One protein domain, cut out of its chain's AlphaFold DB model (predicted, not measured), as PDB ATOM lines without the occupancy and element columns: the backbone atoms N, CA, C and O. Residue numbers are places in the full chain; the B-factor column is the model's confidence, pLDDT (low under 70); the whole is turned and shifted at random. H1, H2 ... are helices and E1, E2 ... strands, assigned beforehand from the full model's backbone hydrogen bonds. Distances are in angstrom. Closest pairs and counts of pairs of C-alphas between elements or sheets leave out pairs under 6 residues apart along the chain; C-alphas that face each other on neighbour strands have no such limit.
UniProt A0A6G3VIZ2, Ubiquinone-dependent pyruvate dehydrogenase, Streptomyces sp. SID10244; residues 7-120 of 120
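Overview. This is residues 7 to 120 of the 120 residues of the protein "Ubiquinone-dependent pyruvate dehydrogenase" of Streptomyces sp. SID10244 (UniProt A0A6G3VIZ2). Two lobes lie end to end: a small parallel sheet, E1 E3 E2, with H2 over one face and H3 over the other, and a loose group of helices in which H4 stands across the end of H1 and H5 folds back. Three links run between the lobes, and residues 87 to 92 stick out. The printed part has 114 residues, with five named helices and three named strands ordered E1 H1 H2 E2 H3 E3 H4 H5, a mixed class; it is loose, radius of gyration of the C-alphas 17.5 A, spanning 51 by 27 by 20 A.

Arrangement. E1, residues 7 to 11, is parallel to E3, residues 73 to 78, with N 9 and O 75 within hydrogen-bond range at 2.8 A. E3 is parallel also to E2, residues 49 to 53, with N 76 and O 51 at 2.8 A. Three layers, helices on both faces, include H2, residues 39 to 45, at a height over the sheet of 7.2 A, C-alphas of Ala 40 and Gly 50 closest at 4.0 A, and H3, residues 56 to 68, at 8.9 A. E2, H3, E3 form a strand-helix-strand unit, parallel neighbours with a helix between, its crossover right-handed. H1, residues 16 to 24, and H2 lie between E1 and E2 in a split unit, E3 between its strands, also right-handed. H1 touches residues 94 to 101 alone of H4, residues 92 to 107, about perpendicular at 82 degrees, closest C-alphas Ala 24 and Gly 97, 5.3 A. Residues 102 to 105 of H4 alone only just touch H5, residues 112 to 119, with 3 pairs of C-alphas within 8 A, the closest Ala 102 and Leu 114, 7.2 A. Every O i to N i+4 pair is within range in H1, H2 and H4, 7 of 9 in H3 and 3 of 4 in H5.

Along the chain. E1 begins at C-alpha 7 (-23.435, -30.053, 60.797), and H5 ends at C-alpha 119 (-5.025, -20.793, 39.699). H4 measures 23.2 A, H3 19.5 A and E3 16.3 A.

Size, cuts and confidence. The farthest C-alphas, Asp 70 and Met 107, are 52.2 A apart. The printed part has no cut; H1 to H2 and E3 to H4 are long links. The pLDDT is under 70 at 28 residues, among them 82 to 98 and 113 to 120.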
ATOM      1  N   ILE A   7     -23.062 -30.515  62.137       98.44
ATOM      2  CA  ILE A   7     -23.435 -30.053  60.797       98.44
ATOM      3  C   ILE A   7     -22.219 -29.395  60.155       98.44
ATOM      4  O   ILE A   7     -21.620 -28.504  60.748       98.44
ATOM      5  N   VAL A   8     -21.868 -29.809  58.942       98.44
ATOM      6  CA  VAL A   8     -20.831 -29.152  58.141       98.44
ATOM      7  C   VAL A   8     -21.478 -28.632  56.869       98.44
ATOM      8  O   VAL A   8     -22.125 -29.393  56.149       98.44
ATOM      9  N   VAL A   9     -21.320 -27.339  56.608       97.94
ATOM     10  CA  VAL A   9     -21.776 -26.690  55.380       97.94
ATOM     11  C   VAL A   9     -20.556 -26.440  54.504       97.94
ATOM     12  O   VAL A   9     -19.660 -25.695  54.890       97.94
ATOM     13  N   PHE A  10     -20.534 -27.058  53.325       96.31
ATOM     14  CA  PHE A  10     -19.577 -26.738  52.266       96.31
ATOM     15  C   PHE A  10     -20.129 -25.557  51.471       96.31
ATOM     16  O   PHE A  10     -20.955 -25.714  50.568       96.31
ATOM     17  N   ASN A  11     -19.741 -24.359  51.882       96.69
ATOM     18  CA  ASN A  11     -20.311 -23.115  51.411       96.69
ATOM     19  C   ASN A  11     -19.548 -22.602  50.186       96.69
ATOM     20  O   ASN A  11     -18.611 -21.816  50.291       96.69
ATOM     21  N   ASN A  12     -19.975 -23.062  49.012       94.00
ATOM     22  CA  ASN A  12     -19.467 -22.620  47.708       94.00
ATOM     23  C   ASN A  12     -20.420 -21.639  46.990       94.00
ATOM     24  O   ASN A  12     -20.237 -21.334  45.810       94.00
ATOM     25  N   SER A  13     -21.473 -21.178  47.677       95.31
ATOM     26  CA  SER A  13     -22.492 -20.258  47.144       95.31
ATOM     27  C   SER A  13     -23.159 -20.725  45.840       95.31
ATOM     28  O   SER A  13     -23.566 -19.907  45.006       95.31
ATOM     29  N   SER A  14     -23.271 -22.042  45.621       94.00
ATOM     30  CA  SER A  14     -23.787 -22.598  44.368       94.00
ATOM     31  C   SER A  14     -24.537 -23.924  44.515       94.00
ATOM     32  O   SER A  14     -24.302 -24.707  45.434       94.00
ATOM     33  N   LEU A  15     -25.393 -24.225  43.538       92.69
ATOM     34  CA  LEU A  15     -25.871 -25.583  43.266       92.69
ATOM     35  C   LEU A  15     -24.823 -26.333  42.426       92.69
ATOM     36  O   LEU A  15     -25.031 -26.600  41.242       92.69
ATOM     37  N   ASN A  16     -23.674 -26.629  43.039       88.81
ATOM     38  CA  ASN A  16     -22.426 -26.933  42.325       88.81
ATOM     39  C   ASN A  16     -22.525 -28.103  41.324       88.81
ATOM     40  O   ASN A  16     -22.105 -27.975  40.178       88.81
ATOM     41  N   PHE A  17     -23.153 -29.226  41.688       88.00
ATOM     42  CA  PHE A  17     -23.292 -30.358  40.756       88.00
ATOM     43  C   PHE A  17     -24.075 -30.002  39.484       88.00
ATOM     44  O   PHE A  17     -23.725 -30.466  38.402       88.00
ATOM     45  N   VAL A  18     -25.080 -29.129  39.593       89.88
ATOM     46  CA  VAL A  18     -25.828 -28.640  38.428       89.88
ATOM     47  C   VAL A  18     -24.925 -27.769  37.553       89.88
ATOM     48  O   VAL A  18     -24.942 -27.910  36.334       89.88
ATOM     49  N   GLU A  19     -24.076 -26.924  38.149       89.06
ATOM     50  CA  GLU A  19     -23.078 -26.154  37.391       89.06
ATOM     51  C   GLU A  19     -22.122 -27.066  36.623       89.06
ATOM     52  O   GLU A  19     -21.854 -26.824  35.448       89.06
ATOM     53  N   VAL A  20     -21.641 -28.142  37.251       84.19
ATOM     54  CA  VAL A  20     -20.758 -29.121  36.600       84.19
ATOM     55  C   VAL A  20     -21.437 -29.763  35.385       84.19
ATOM     56  O   VAL A  20     -20.838 -29.823  34.310       84.19
ATOM     57  N   GLU A  21     -22.692 -30.198  35.513       85.44
ATOM     58  CA  GLU A  21     -23.458 -30.783  34.403       85.44
ATOM     59  C   GLU A  21     -23.726 -29.771  33.277       85.44
ATOM     60  O   GLU A  21     -23.563 -30.093  32.096       85.44
ATOM     61  N   MET A  22     -24.066 -28.526  33.623       85.31
ATOM     62  CA  MET A  22     -24.267 -27.440  32.659       85.31
ATOM     63  C   MET A  22     -22.986 -27.143  31.876       85.31
ATOM     64  O   MET A  22     -23.026 -27.077  30.644       85.31
ATOM     65  N   LYS A  23     -21.842 -27.036  32.565       81.62
ATOM     66  CA  LYS A  23     -20.524 -26.844  31.942       81.62
ATOM     67  C   LYS A  23     -20.171 -28.005  31.017       81.62
ATOM     68  O   LYS A  23     -19.767 -27.777  29.877       81.62
ATOM     69  N   ALA A  24     -20.380 -29.246  31.461       77.38
ATOM     70  CA  ALA A  24     -20.138 -30.438  30.648       77.38
ATOM     71  C   ALA A  24     -20.999 -30.464  29.370       77.38
ATOM     72  O   ALA A  24     -20.532 -30.897  28.316       77.38
ATOM     73  N   ALA A  25     -22.229 -29.947  29.443       83.06
ATOM     74  CA  ALA A  25     -23.133 -29.792  28.307       83.06
ATOM     75  C   ALA A  25     -22.890 -28.510  27.472       83.06
ATOM     76  O   ALA A  25     -23.575 -28.287  26.471       83.06
ATOM     77  N   GLY A  26     -21.905 -27.677  27.831       79.31
ATOM     78  CA  GLY A  26     -21.527 -26.462  27.099       79.31
ATOM     79  C   GLY A  26     -22.423 -25.245  27.363       79.31
ATOM     80  O   GLY A  26     -22.447 -24.308  26.556       79.31
ATOM     81  N   PHE A  27     -23.183 -25.249  28.457       81.19
ATOM     82  CA  PHE A  27     -23.969 -24.103  28.909       81.19
ATOM     83  C   PHE A  27     -23.138 -23.169  29.792       81.19
ATOM     84  O   PHE A  27     -22.219 -23.588  30.492       81.19
ATOM     85  N   VAL A  28     -23.499 -21.885  29.767       84.00
ATOM     86  CA  VAL A  28     -23.088 -20.926  30.798       84.00
ATOM     87  C   VAL A  28     -23.991 -21.148  32.013       84.00
ATOM     88  O   VAL A  28     -25.190 -21.375  31.844       84.00
ATOM     89  N   ASN A  29     -23.422 -21.091  33.219       85.44
ATOM     90  CA  ASN A  29     -24.162 -21.268  34.470       85.44
ATOM     91  C   ASN A  29     -25.390 -20.340  34.530       85.44
ATOM     92  O   ASN A  29     -25.283 -19.137  34.281       85.44
ATOM     93  N   TYR A  30     -26.551 -20.893  34.892       90.94
ATOM     94  CA  TYR A  30     -27.803 -20.149  35.029       90.94
ATOM     95  C   TYR A  30     -28.673 -20.760  36.130       90.94
ATOM     96  O   TYR A  30     -28.894 -21.967  36.148       90.94
ATOM     97  N   GLY A  31     -29.191 -19.925  37.037       93.94
ATOM     98  CA  GLY A  31     -30.093 -20.359  38.115       93.94
ATOM     99  C   GLY A  31     -29.435 -21.182  39.231       93.94
ATOM    100  O   GLY A  31     -30.133 -21.717  40.083       93.94
ATOM    101  N   THR A  32     -28.108 -21.285  39.239       93.88
ATOM    102  CA  THR A  32     -27.329 -22.082  40.201       93.88
ATOM    103  C   THR A  32     -26.600 -21.233  41.241       93.88
ATOM    104  O   THR A  32     -25.978 -21.780  42.147       93.88
ATOM    105  N   GLN A  33     -26.659 -19.904  41.128       93.25
ATOM    106  CA  GLN A  33     -26.050 -18.981  42.081       93.25
ATOM    107  C   GLN A  33     -26.922 -18.814  43.320       93.25
ATOM    108  O   GLN A  33     -28.121 -18.574  43.213       93.25
ATOM    109  N   LEU A  34     -26.290 -18.931  44.486       94.62
ATOM    110  CA  LEU A  34     -26.915 -18.733  45.782       94.62
ATOM    111  C   LEU A  34     -26.286 -17.516  46.458       94.62
ATOM    112  O   LEU A  34     -25.062 -17.375  46.471       94.62
ATOM    113  N   ASP A  35     -27.132 -16.658  47.020       96.00
ATOM    114  CA  ASP A  35     -26.727 -15.645  47.992       96.00
ATOM    115  C   ASP A  35     -26.918 -16.246  49.387       96.00
ATOM    116  O   ASP A  35     -28.039 -16.357  49.894       96.00
ATOM    117  N   ASN A  36     -25.828 -16.773  49.944       96.25
ATOM    118  CA  ASN A  36     -25.861 -17.514  51.196       96.25
ATOM    119  C   ASN A  36     -25.653 -16.573  52.390       96.25
ATOM    120  O   ASN A  36     -24.742 -15.743  52.362       96.25
ATOM    121  N   PRO A  37     -26.405 -16.750  53.492       97.00
ATOM    122  CA  PRO A  37     -26.096 -16.063  54.737       97.00
ATOM    123  C   PRO A  37     -24.799 -16.610  55.353       97.00
ATOM    124  O   PRO A  37     -24.281 -17.662  54.965       97.00
ATOM    125  N   ASN A  38     -24.315 -15.943  56.398       98.19
ATOM    126  CA  ASN A  38     -23.357 -16.553  57.312       98.19
ATOM    127  C   ASN A  38     -24.079 -17.622  58.155       98.19
ATOM    128  O   ASN A  38     -24.816 -17.311  59.095       98.19
ATOM    129  N   PHE A  39     -23.895 -18.900  57.812       98.56
ATOM    130  CA  PHE A  39     -24.591 -19.996  58.491       98.56
ATOM    131  C   PHE A  39     -24.114 -20.181  59.935       98.56
ATOM    132  O   PHE A  39     -24.895 -20.616  60.783       98.56
ATOM    133  N   ALA A  40     -22.862 -19.825  60.243       98.44
ATOM    134  CA  ALA A  40     -22.342 -19.876  61.608       98.44
ATOM    135  C   ALA A  40     -23.001 -18.823  62.516       98.44
ATOM    136  O   ALA A  40     -23.324 -19.114  63.671       98.44
ATOM    137  N   GLU A  41     -23.251 -17.618  61.998       98.50
ATOM    138  CA  GLU A  41     -24.008 -16.590  62.722       98.50
ATOM    139  C   GLU A  41     -25.463 -17.014  62.935       98.50
ATOM    140  O   GLU A  41     -25.975 -16.906  64.051       98.50
ATOM    141  N   LEU A  42     -26.104 -17.578  61.906       98.25
ATOM    142  CA  LEU A  42     -27.459 -18.118  62.016       98.25
ATOM    143  C   LEU A  42     -27.547 -19.218  63.086       98.25
ATOM    144  O   LEU A  42     -28.462 -19.198  63.906       98.25
ATOM    145  N   ALA A  43     -26.589 -20.151  63.104       97.81
ATOM    146  CA  ALA A  43     -26.500 -21.198  64.122       97.81
ATOM    147  C   ALA A  43     -26.383 -20.602  65.533       97.81
ATOM    148  O   ALA A  43     -27.146 -20.966  66.431       97.81
ATOM    149  N   SER A  44     -25.491 -19.623  65.701       97.75
ATOM    150  CA  SER A  44     -25.282 -18.937  66.980       97.75
ATOM    151  C   SER A  44     -26.551 -18.225  67.460       97.75
ATOM    152  O   SER A  44     -26.903 -18.319  68.636       97.75
ATOM    153  N   ALA A  45     -27.293 -17.585  66.550       98.12
ATOM    154  CA  ALA A  45     -28.544 -16.892  66.858       98.12
ATOM    155  C   ALA A  45     -29.660 -17.825  67.369       98.12
ATOM    156  O   ALA A  45     -30.558 -17.370  68.077       98.12
ATOM    157  N   VAL A  46     -29.603 -19.124  67.050       96.31
ATOM    158  CA  VAL A  46     -30.578 -20.135  67.503       96.31
ATOM    159  C   VAL A  46     -30.041 -21.047  68.615       96.31
ATOM    160  O   VAL A  46     -30.656 -22.065  68.933       96.31
ATOM    161  N   GLY A  47     -28.911 -20.687  69.234       95.75
ATOM    162  CA  GLY A  47     -28.332 -21.422  70.363       95.75
ATOM    163  C   GLY A  47     -27.563 -22.689  69.975       95.75
ATOM    164  O   GLY A  47     -27.402 -23.583  70.804       95.75
ATOM    165  N   ILE A  48     -27.101 -22.781  68.728       97.69
ATOM    166  CA  ILE A  48     -26.205 -23.833  68.234       97.69
ATOM    167  C   ILE A  48     -24.795 -23.244  68.157       97.69
ATOM    168  O   ILE A  48     -24.624 -22.106  67.727       97.69
ATOM    169  N   PHE A  49     -23.767 -24.004  68.542       98.12
ATOM    170  CA  PHE A  49     -22.390 -23.560  68.319       98.12
ATOM    171  C   PHE A  49     -22.160 -23.320  66.823       98.12
ATOM    172  O   PHE A  49     -22.316 -24.243  66.028       98.12
ATOM    173  N   GLY A  50     -21.785 -22.102  66.437       98.31
ATOM    174  CA  GLY A  50     -21.468 -21.749  65.057       98.31
ATOM    175  C   GLY A  50     -20.003 -21.365  64.905       98.31
ATOM    176  O   GLY A  50     -19.508 -20.492  65.616       98.31
ATOM    177  N   ARG A  51     -19.304 -21.978  63.947       98.44
ATOM    178  CA  ARG A  51     -17.946 -21.580  63.553       98.44
ATOM    179  C   ARG A  51     -17.871 -21.447  62.041       98.44
ATOM    180  O   ARG A  51     -18.265 -22.367  61.336       98.44
ATOM    181  N   ARG A  52     -17.345 -20.323  61.559       98.50
ATOM    182  CA  ARG A  52     -17.053 -20.102  60.140       98.50
ATOM    183  C   ARG A  52     -15.556 -20.228  59.878       98.50
ATOM    184  O   ARG A  52     -14.757 -19.824  60.723       98.50
ATOM    185  N   VAL A  53     -15.198 -20.799  58.736       98.44
ATOM    186  CA  VAL A  53     -13.823 -20.949  58.250       98.44
ATOM    187  C   VAL A  53     -13.751 -20.357  56.854       98.44
ATOM    188  O   VAL A  53     -14.475 -20.797  55.965       98.44
ATOM    189  N   GLU A  54     -12.879 -19.370  56.676       97.19
ATOM    190  CA  GLU A  54     -12.620 -18.732  55.377       97.19
ATOM    191  C   GLU A  54     -11.175 -18.932  54.910       97.19
ATOM    192  O   GLU A  54     -10.884 -18.759  53.732       97.19
ATOM    193  N   GLN A  55     -10.277 -19.311  55.824       95.88
ATOM    194  CA  GLN A  55      -8.868 -19.572  55.545       95.88
ATOM    195  C   GLN A  55      -8.537 -21.045  55.835       95.88
ATOM    196  O   GLN A  55      -8.927 -21.548  56.895       95.88
ATOM    197  N   PRO A  56      -7.808 -21.749  54.948       93.56
ATOM    198  CA  PRO A  56      -7.464 -23.161  55.142       93.56
ATOM    199  C   PRO A  56      -6.718 -23.450  56.452       93.56
ATOM    200  O   PRO A  56      -6.992 -24.456  57.109       93.56
ATOM    201  N   ASP A  57      -5.829 -22.545  56.872       97.38
ATOM    202  CA  ASP A  57      -5.012 -22.698  58.084       97.38
ATOM    203  C   ASP A  57      -5.857 -22.755  59.371       97.38
ATOM    204  O   ASP A  57      -5.483 -23.409  60.350       97.38
ATOM    205  N   ASP A  58      -7.048 -22.150  59.355       96.44
ATOM    206  CA  ASP A  58      -7.971 -22.150  60.491       96.44
ATOM    207  C   ASP A  58      -8.778 -23.451  60.610       96.44
ATOM    208  O   ASP A  58      -9.369 -23.728  61.664       96.44
ATOM    209  N   LEU A  59      -8.820 -24.270  59.551       97.31
ATOM    210  CA  LEU A  59      -9.729 -25.412  59.450       97.31
ATOM    211  C   LEU A  59      -9.479 -26.443  60.551       97.31
ATOM    212  O   LEU A  59     -10.417 -26.902  61.200       97.31
ATOM    213  N   THR A  60      -8.214 -26.782  60.807       98.00
ATOM    214  CA  THR A  60      -7.861 -27.803  61.809       98.00
ATOM    215  C   THR A  60      -8.306 -27.383  63.211       98.00
ATOM    216  O   THR A  60      -8.872 -28.185  63.959       98.00
ATOM    217  N   GLY A  61      -8.087 -26.114  63.569       98.25
ATOM    218  CA  GLY A  61      -8.527 -25.563  64.850       98.25
ATOM    219  C   GLY A  61     -10.050 -25.514  64.964       98.25
ATOM    220  O   GLY A  61     -10.611 -25.894  65.992       98.25
ATOM    221  N   ALA A  62     -10.726 -25.106  63.890       98.25
ATOM    222  CA  ALA A  62     -12.179 -25.023  63.841       98.25
ATOM    223  C   ALA A  62     -12.855 -26.398  63.956       98.25
ATOM    224  O   ALA A  62     -13.799 -26.540  64.732       98.25
ATOM    225  N   VAL A  63     -12.345 -27.413  63.251       98.44
ATOM    226  CA  VAL A  63     -12.842 -28.796  63.330       98.44
ATOM    227  C   VAL A  63     -12.675 -29.353  64.741       98.44
ATOM    228  O   VAL A  63     -13.609 -29.960  65.262       98.44
ATOM    229  N   ARG A  64     -11.529 -29.108  65.395       98.50
ATOM    230  CA  ARG A  64     -11.315 -29.528  66.786       98.50
ATOM    231  C   ARG A  64     -12.370 -28.921  67.717       98.50
ATOM    232  O   ARG A  64     -13.083 -29.671  68.374       98.50
ATOM    233  N   ALA A  65     -12.531 -27.598  67.704       98.12
ATOM    234  CA  ALA A  65     -13.508 -26.911  68.556       98.12
ATOM    235  C   ALA A  65     -14.958 -27.366  68.286       98.12
ATOM    236  O   ALA A  65     -15.746 -27.553  69.211       98.12
ATOM    237  N   PHE A  66     -15.304 -27.585  67.017       98.25
ATOM    238  CA  PHE A  66     -16.610 -28.078  66.580       98.25
ATOM    239  C   PHE A  66     -16.934 -29.488  67.107       98.25
ATOM    240  O   PHE A  66     -18.055 -29.745  67.570       98.25
ATOM    241  N   LEU A  67     -15.959 -30.401  67.048       98.00
ATOM    242  CA  LEU A  67     -16.103 -31.771  67.543       98.00
ATOM    243  C   LEU A  67     -16.112 -31.830  69.077       98.00
ATOM    244  O   LEU A  67     -16.889 -32.599  69.635       98.00
ATOM    245  N   GLU A  68     -15.304 -31.000  69.743       97.88
ATOM    246  CA  GLU A  68     -15.208 -30.924  71.209       97.88
ATOM    247  C   GLU A  68     -16.427 -30.264  71.872       97.88
ATOM    248  O   GLU A  68     -16.673 -30.487  73.056       97.88
ATOM    249  N   HIS A  69     -17.212 -29.467  71.138       97.62
ATOM    250  CA  HIS A  69     -18.406 -28.827  71.687       97.62
ATOM    251  C   HIS A  69     -19.442 -29.861  72.170       97.62
ATOM    252  O   HIS A  69     -19.941 -30.669  71.379       97.62
ATOM    253  N   ASP A  70     -19.821 -29.804  73.448       95.94
ATOM    254  CA  ASP A  70     -20.879 -30.645  74.018       95.94
ATOM    255  C   ASP A  70     -22.267 -30.093  73.655       95.94
ATOM    256  O   ASP A  70     -22.836 -29.246  74.346       95.94
ATOM    257  N   GLY A  71     -22.785 -30.536  72.510       96.19
ATOM    258  CA  GLY A  71     -24.052 -30.062  71.965       96.19
ATOM    259  C   GLY A  71     -24.090 -30.026  70.436       96.19
ATOM    260  O   GLY A  71     -23.140 -30.462  69.767       96.19
ATOM    261  N   PRO A  72     -25.202 -29.532  69.861       98.00
ATOM    262  CA  PRO A  72     -25.300 -29.313  68.430       98.00
ATOM    263  C   PRO A  72     -24.291 -28.251  67.990       98.00
ATOM    264  O   PRO A  72     -24.096 -27.237  68.660       98.00
ATOM    265  N   ALA A  73     -23.666 -28.483  66.845       98.38
ATOM    266  CA  ALA A  73     -22.656 -27.593  66.299       98.38
ATOM    267  C   ALA A  73     -22.801 -27.494  64.780       98.38
ATOM    268  O   ALA A  73     -23.149 -28.480  64.124       98.38
ATOM    269  N   LEU A  74     -22.504 -26.321  64.229       98.69
ATOM    270  CA  LEU A  74     -22.435 -26.040  62.804       98.69
ATOM    271  C   LEU A  74     -21.069 -25.443  62.457       98.69
ATOM    272  O   LEU A  74     -20.640 -24.447  63.045       98.69
ATOM    273  N   LEU A  75     -20.410 -26.055  61.479       98.75
ATOM    274  CA  LEU A  75     -19.189 -25.569  60.854       98.75
ATOM    275  C   LEU A  75     -19.517 -25.093  59.431       98.75
ATOM    276  O   LEU A  75     -19.869 -25.903  58.576       98.75
ATOM    277  N   ASP A  76     -19.428 -23.788  59.194       98.69
ATOM    278  CA  ASP A  76     -19.599 -23.140  57.887       98.69
ATOM    279  C   ASP A  76     -18.222 -22.986  57.232       98.69
ATOM    280  O   ASP A  76     -17.425 -22.152  57.657       98.69
ATOM    281  N   VAL A  77     -17.904 -23.828  56.251       98.12
ATOM    282  CA  VAL A  77     -16.609 -23.806  55.557       98.12
ATOM    283  C   VAL A  77     -16.807 -23.148  54.204       98.12
ATOM    284  O   VAL A  77     -17.437 -23.735  53.325       98.12
ATOM    285  N   VAL A  78     -16.267 -21.946  54.026       96.75
ATOM    286  CA  VAL A  78     -16.240 -21.287  52.721       96.75
ATOM    287  C   VAL A  78     -15.235 -22.024  51.850       96.75
ATOM    288  O   VAL A  78     -14.052 -22.093  52.176       96.75
ATOM    289  N   THR A  79     -15.718 -22.607  50.761       92.94
ATOM    290  CA  THR A  79     -14.885 -23.351  49.815       92.94
ATOM    291  C   THR A  79     -14.860 -22.650  48.471       92.94
ATOM    292  O   THR A  79     -15.782 -21.904  48.125       92.94
ATOM    293  N   ALA A  80     -13.837 -22.940  47.671       87.19
ATOM    294  CA  ALA A  80     -13.791 -22.458  46.303       87.19
ATOM    295  C   ALA A  80     -15.035 -22.927  45.530       87.19
ATOM    296  O   ALA A  80     -15.466 -24.081  45.612       87.19
ATOM    297  N   ARG A  81     -15.630 -22.006  44.770       79.62
ATOM    298  CA  ARG A  81     -16.776 -22.304  43.904       79.62
ATOM    299  C   ARG A  81     -16.388 -23.223  42.749       79.62
ATOM    300  O   ARG A  81     -17.209 -23.990  42.259       79.62
ATOM    301  N   GLN A  82     -15.139 -23.127  42.318       65.44
ATOM    302  CA  GLN A  82     -14.637 -23.742  41.101       65.44
ATOM    303  C   GLN A  82     -13.749 -24.962  41.353       65.44
ATOM    304  O   GLN A  82     -12.898 -25.265  40.523       65.44
ATOM    305  N   GLU A  83     -13.967 -25.719  42.433       56.56
ATOM    306  CA  GLU A  83     -13.355 -27.047  42.509       56.56
ATOM    307  C   GLU A  83     -13.959 -27.951  41.429       56.56
ATOM    308  O   GLU A  83     -15.038 -28.534  41.572       56.56
ATOM    309  N   LEU A  84     -13.255 -28.046  40.302       52.03
ATOM    310  CA  LEU A  84     -13.449 -29.093  39.320       52.03
ATOM    311  C   LEU A  84     -13.254 -30.430  40.045       52.03
ATOM    312  O   LEU A  84     -12.127 -30.871  40.260       52.03
ATOM    313  N   SER A  85     -14.347 -31.135  40.339       49.50
ATOM    314  CA  SER A  85     -14.298 -32.599  40.373       49.50
ATOM    315  C   SER A  85     -13.955 -33.060  38.958       49.50
ATOM    316  O   SER A  85     -14.843 -33.419  38.186       49.50
ATOM    317  N   ILE A  86     -12.674 -32.965  38.573       47.62
ATOM    318  CA  ILE A  86     -12.172 -33.562  37.339       47.62
ATOM    319  C   ILE A  86     -12.500 -35.048  37.474       47.62
ATOM    320  O   ILE A  86     -11.983 -35.701  38.387       47.62
ATOM    321  N   PRO A  87     -13.385 -35.601  36.627       39.69
ATOM    322  CA  PRO A  87     -13.617 -37.029  36.644       39.69
ATOM    323  C   PRO A  87     -12.261 -37.709  36.410       39.69
ATOM    324  O   PRO A  87     -11.522 -37.269  35.528       39.69
ATOM    325  N   PRO A  88     -11.920 -38.783  37.142       43.12
ATOM    326  CA  PRO A  88     -10.626 -39.460  37.009       43.12
ATOM    327  C   PRO A  88     -10.330 -39.942  35.576       43.12
ATOM    328  O   PRO A  88      -9.193 -40.274  35.250       43.12
ATOM    329  N   THR A  89     -11.336 -39.956  34.700       40.84
ATOM    330  CA  THR A  89     -11.216 -40.204  33.267       40.84
ATOM    331  C   THR A  89     -11.837 -39.067  32.453       40.84
ATOM    332  O   THR A  89     -13.055 -38.913  32.378       40.84
ATOM    333  N   VAL A  90     -10.989 -38.296  31.769       52.25
ATOM    334  CA  VAL A  90     -11.420 -37.346  30.735       52.25
ATOM    335  C   VAL A  90     -11.816 -38.143  29.494       52.25
ATOM    336  O   VAL A  90     -10.968 -38.695  28.795       52.25
ATOM    337  N   THR A  91     -13.113 -38.232  29.206       61.12
ATOM    338  CA  THR A  91     -13.579 -38.814  27.939       61.12
ATOM    339  C   THR A  91     -13.466 -37.792  26.800       61.12
ATOM    340  O   THR A  91     -13.594 -36.584  27.010       61.12
ATOM    341  N   ALA A  92     -13.275 -38.251  25.557       59.97
ATOM    342  CA  ALA A  92     -13.169 -37.365  24.387       59.97
ATOM    343  C   ALA A  92     -14.415 -36.470  24.180       59.97
ATOM    344  O   ALA A  92     -14.309 -35.356  23.666       59.97
ATOM    345  N   ALA A  93     -15.595 -36.928  24.614       61.53
ATOM    346  CA  ALA A  93     -16.829 -36.143  24.576       61.53
ATOM    347  C   ALA A  93     -16.812 -34.972  25.579       61.53
ATOM    348  O   ALA A  93     -17.208 -33.859  25.227       61.53
ATOM    349  N   GLN A  94     -16.292 -35.189  26.792       58.91
ATOM    350  CA  GLN A  94     -16.163 -34.148  27.819       58.91
ATOM    351  C   GLN A  94     -15.117 -33.088  27.443       58.91
ATOM    352  O   GLN A  94     -15.350 -31.905  27.673       58.91
ATOM    353  N   ALA A  95     -14.022 -33.472  26.774       65.19
ATOM    354  CA  ALA A  95     -13.027 -32.518  26.267       65.19
ATOM    355  C   ALA A  95     -13.626 -31.529  25.244       65.19
ATOM    356  O   ALA A  95     -13.329 -30.329  25.264       65.19
ATOM    357  N   LYS A  96     -14.529 -32.009  24.377       69.56
ATOM    358  CA  LYS A  96     -15.249 -31.160  23.417       69.56
ATOM    359  C   LYS A  96     -16.214 -30.199  24.121       69.56
ATOM    360  O   LYS A  96     -16.257 -29.025  23.756       69.56
ATOM    361  N   GLY A  97     -16.945 -30.677  25.130       66.44
ATOM    362  CA  GLY A  97     -17.839 -29.853  25.955       66.44
ATOM    363  C   GLY A  97     -17.092 -28.747  26.703       66.44
ATOM    364  O   GLY A  97     -17.478 -27.582  26.621       66.44
ATOM    365  N   PHE A  98     -15.955 -29.084  27.317       68.94
ATOM    366  CA  PHE A  98     -15.093 -28.125  28.011       68.94
ATOM    367  C   PHE A  98     -14.528 -27.049  27.071       68.94
ATOM    368  O   PHE A  98     -14.543 -25.867  27.401       68.94
ATOM    369  N   THR A  99     -14.107 -27.429  25.859       72.06
ATOM    370  CA  THR A  99     -13.629 -26.471  24.844       72.06
ATOM    371  C   THR A  99     -14.731 -25.486  24.433       72.06
ATOM    372  O   THR A  99     -14.491 -24.287  24.309       72.06
ATOM    373  N   LEU A 100     -15.960 -25.977  24.249       72.25
ATOM    374  CA  LEU A 100     -17.127 -25.142  23.949       72.25
ATOM    375  C   LEU A 100     -17.489 -24.204  25.108       72.25
ATOM    376  O   LEU A 100     -17.821 -23.044  24.859       72.25
ATOM    377  N   TYR A 101     -17.412 -24.691  26.348       68.94
ATOM    378  CA  TYR A 101     -17.608 -23.883  27.550       68.94
ATOM    379  C   TYR A 101     -16.579 -22.750  27.623       68.94
ATOM    380  O   TYR A 101     -16.974 -21.589  27.679       68.94
ATOM    381  N   ALA A 102     -15.284 -23.060  27.511       72.88
ATOM    382  CA  ALA A 102     -14.219 -22.060  27.556       72.88
ATOM    383  C   ALA A 102     -14.414 -20.959  26.498       72.88
ATOM    384  O   ALA A 102     -14.355 -19.772  26.814       72.88
ATOM    385  N   LEU A 103     -14.748 -21.334  25.257       74.31
ATOM    386  CA  LEU A 103     -15.032 -20.367  24.191       74.31
ATOM    387  C   LEU A 103     -16.233 -19.464  24.519       74.31
ATOM    388  O   LEU A 103     -16.160 -18.252  24.331       74.31
ATOM    389  N   ARG A 104     -17.336 -20.025  25.032       71.31
ATOM    390  CA  ARG A 104     -18.539 -19.246  25.377       71.31
ATOM    391  C   ARG A 104     -18.330 -18.328  26.577       71.31
ATOM    392  O   ARG A 104     -18.861 -17.223  26.566       71.31
ATOM    393  N   THR A 105     -17.567 -18.762  27.572       68.50
ATOM    394  CA  THR A 105     -17.249 -17.975  28.771       68.50
ATOM    395  C   THR A 105     -16.394 -16.752  28.431       68.50
ATOM    396  O   THR A 105     -16.670 -15.653  28.905       68.50
ATOM    397  N   VAL A 106     -15.431 -16.894  27.515       75.94
ATOM    398  CA  VAL A 106     -14.681 -15.742  26.984       75.94
ATOM    399  C   VAL A 106     -15.602 -14.805  26.200       75.94
ATOM    400  O   VAL A 106     -15.580 -13.594  26.406       75.94
ATOM    401  N   MET A 107     -16.454 -15.350  25.325       76.81
ATOM    402  CA  MET A 107     -17.371 -14.542  24.511       76.81
ATOM    403  C   MET A 107     -18.456 -13.823  25.325       76.81
ATOM    404  O   MET A 107     -18.968 -12.803  24.870       76.81
ATOM    405  N   SER A 108     -18.819 -14.331  26.504       74.62
ATOM    406  CA  SER A 108     -19.802 -13.705  27.398       74.62
ATOM    407  C   SER A 108     -19.208 -12.608  28.288       74.62
ATOM    408  O   SER A 108     -19.956 -11.959  29.018       74.62
ATOM    409  N   GLY A 109     -17.890 -12.382  28.226       76.88
ATOM    410  CA  GLY A 109     -17.189 -11.378  29.028       76.88
ATOM    411  C   GLY A 109     -16.842 -11.824  30.453       76.88
ATOM    412  O   GLY A 109     -16.360 -10.999  31.219       76.88
ATOM    413  N   ARG A 110     -17.047 -13.104  30.798       72.00
ATOM    414  CA  ARG A 110     -16.744 -13.701  32.118       72.00
ATOM    415  C   ARG A 110     -15.434 -14.495  32.096       72.00
ATOM    416  O   ARG A 110     -15.353 -15.609  32.600       72.00
ATOM    417  N   GLY A 111     -14.427 -13.971  31.394       69.12
ATOM    418  CA  GLY A 111     -13.143 -14.657  31.200       69.12
ATOM    419  C   GLY A 111     -12.329 -14.828  32.488       69.12
ATOM    420  O   GLY A 111     -11.500 -15.730  32.557       69.12
ATOM    421  N   ASP A 112     -12.605 -14.008  33.499       71.00
ATOM    422  CA  ASP A 112     -12.096 -14.112  34.869       71.00
ATOM    423  C   ASP A 112     -12.393 -15.479  35.498       71.00
ATOM    424  O   ASP A 112     -11.511 -16.077  36.107       71.00
ATOM    425  N   GLU A 113     -13.559 -16.067  35.218       65.75
ATOM    426  CA  GLU A 113     -13.902 -17.412  35.696       65.75
ATOM    427  C   GLU A 113     -12.992 -18.525  35.161       65.75
ATOM    428  O   GLU A 113     -12.951 -19.599  35.753       65.75
ATOM    429  N   LEU A 114     -12.311 -18.327  34.028       63.03
ATOM    430  CA  LEU A 114     -11.349 -19.308  33.509       63.03
ATOM    431  C   LEU A 114      -9.963 -19.143  34.134       63.03
ATOM    432  O   LEU A 114      -9.196 -20.103  34.144       63.03
ATOM    433  N   VAL A 115      -9.643 -17.941  34.617       65.44
ATOM    434  CA  VAL A 115      -8.376 -17.644  35.291       65.44
ATOM    435  C   VAL A 115      -8.398 -18.238  36.695       65.44
ATOM    436  O   VAL A 115      -7.506 -19.014  37.026       65.44
ATOM    437  N   ASP A 116      -9.474 -18.002  37.449       59.56
ATOM    438  CA  ASP A 116      -9.684 -18.586  38.782       59.56
ATOM    439  C   ASP A 116      -9.630 -20.128  38.754       59.56
ATOM    440  O   ASP A 116      -9.086 -20.772  39.653       59.56
ATOM    441  N   LEU A 117     -10.126 -20.730  37.666       59.38
ATOM    442  CA  LEU A 117     -10.113 -22.175  37.439       59.38
ATOM    443  C   LEU A 117      -8.702 -22.745  37.231       59.38
ATOM    444  O   LEU A 117      -8.485 -23.931  37.464       59.38
ATOM    445  N   ALA A 118      -7.775 -21.934  36.716       60.06
ATOM    446  CA  ALA A 118      -6.398 -22.330  36.427       60.06
ATOM    447  C   ALA A 118      -5.438 -22.048  37.594       60.06
ATOM    448  O   ALA A 118      -4.356 -22.633  37.631       60.06
ATOM    449  N   GLU A 119      -5.810 -21.146  38.508       53.19
ATOM    450  CA  GLU A 119      -5.025 -20.793  39.699       53.19
ATOM    451  C   GLU A 119      -5.337 -21.660  40.932       53.19
ATOM    452  O   GLU A 119      -4.586 -21.605  41.908       53.19
ATOM    453  N   THR A 120      -6.402 -22.470  40.882       45.81
ATOM    454  CA  THR A 120      -6.722 -23.496  41.895       45.81
ATOM    455  C   THR A 120      -5.899 -24.766  41.673       45.81
ATOM    456  O   THR A 120      -5.368 -25.310  42.669       45.81
TER     457      THR A 120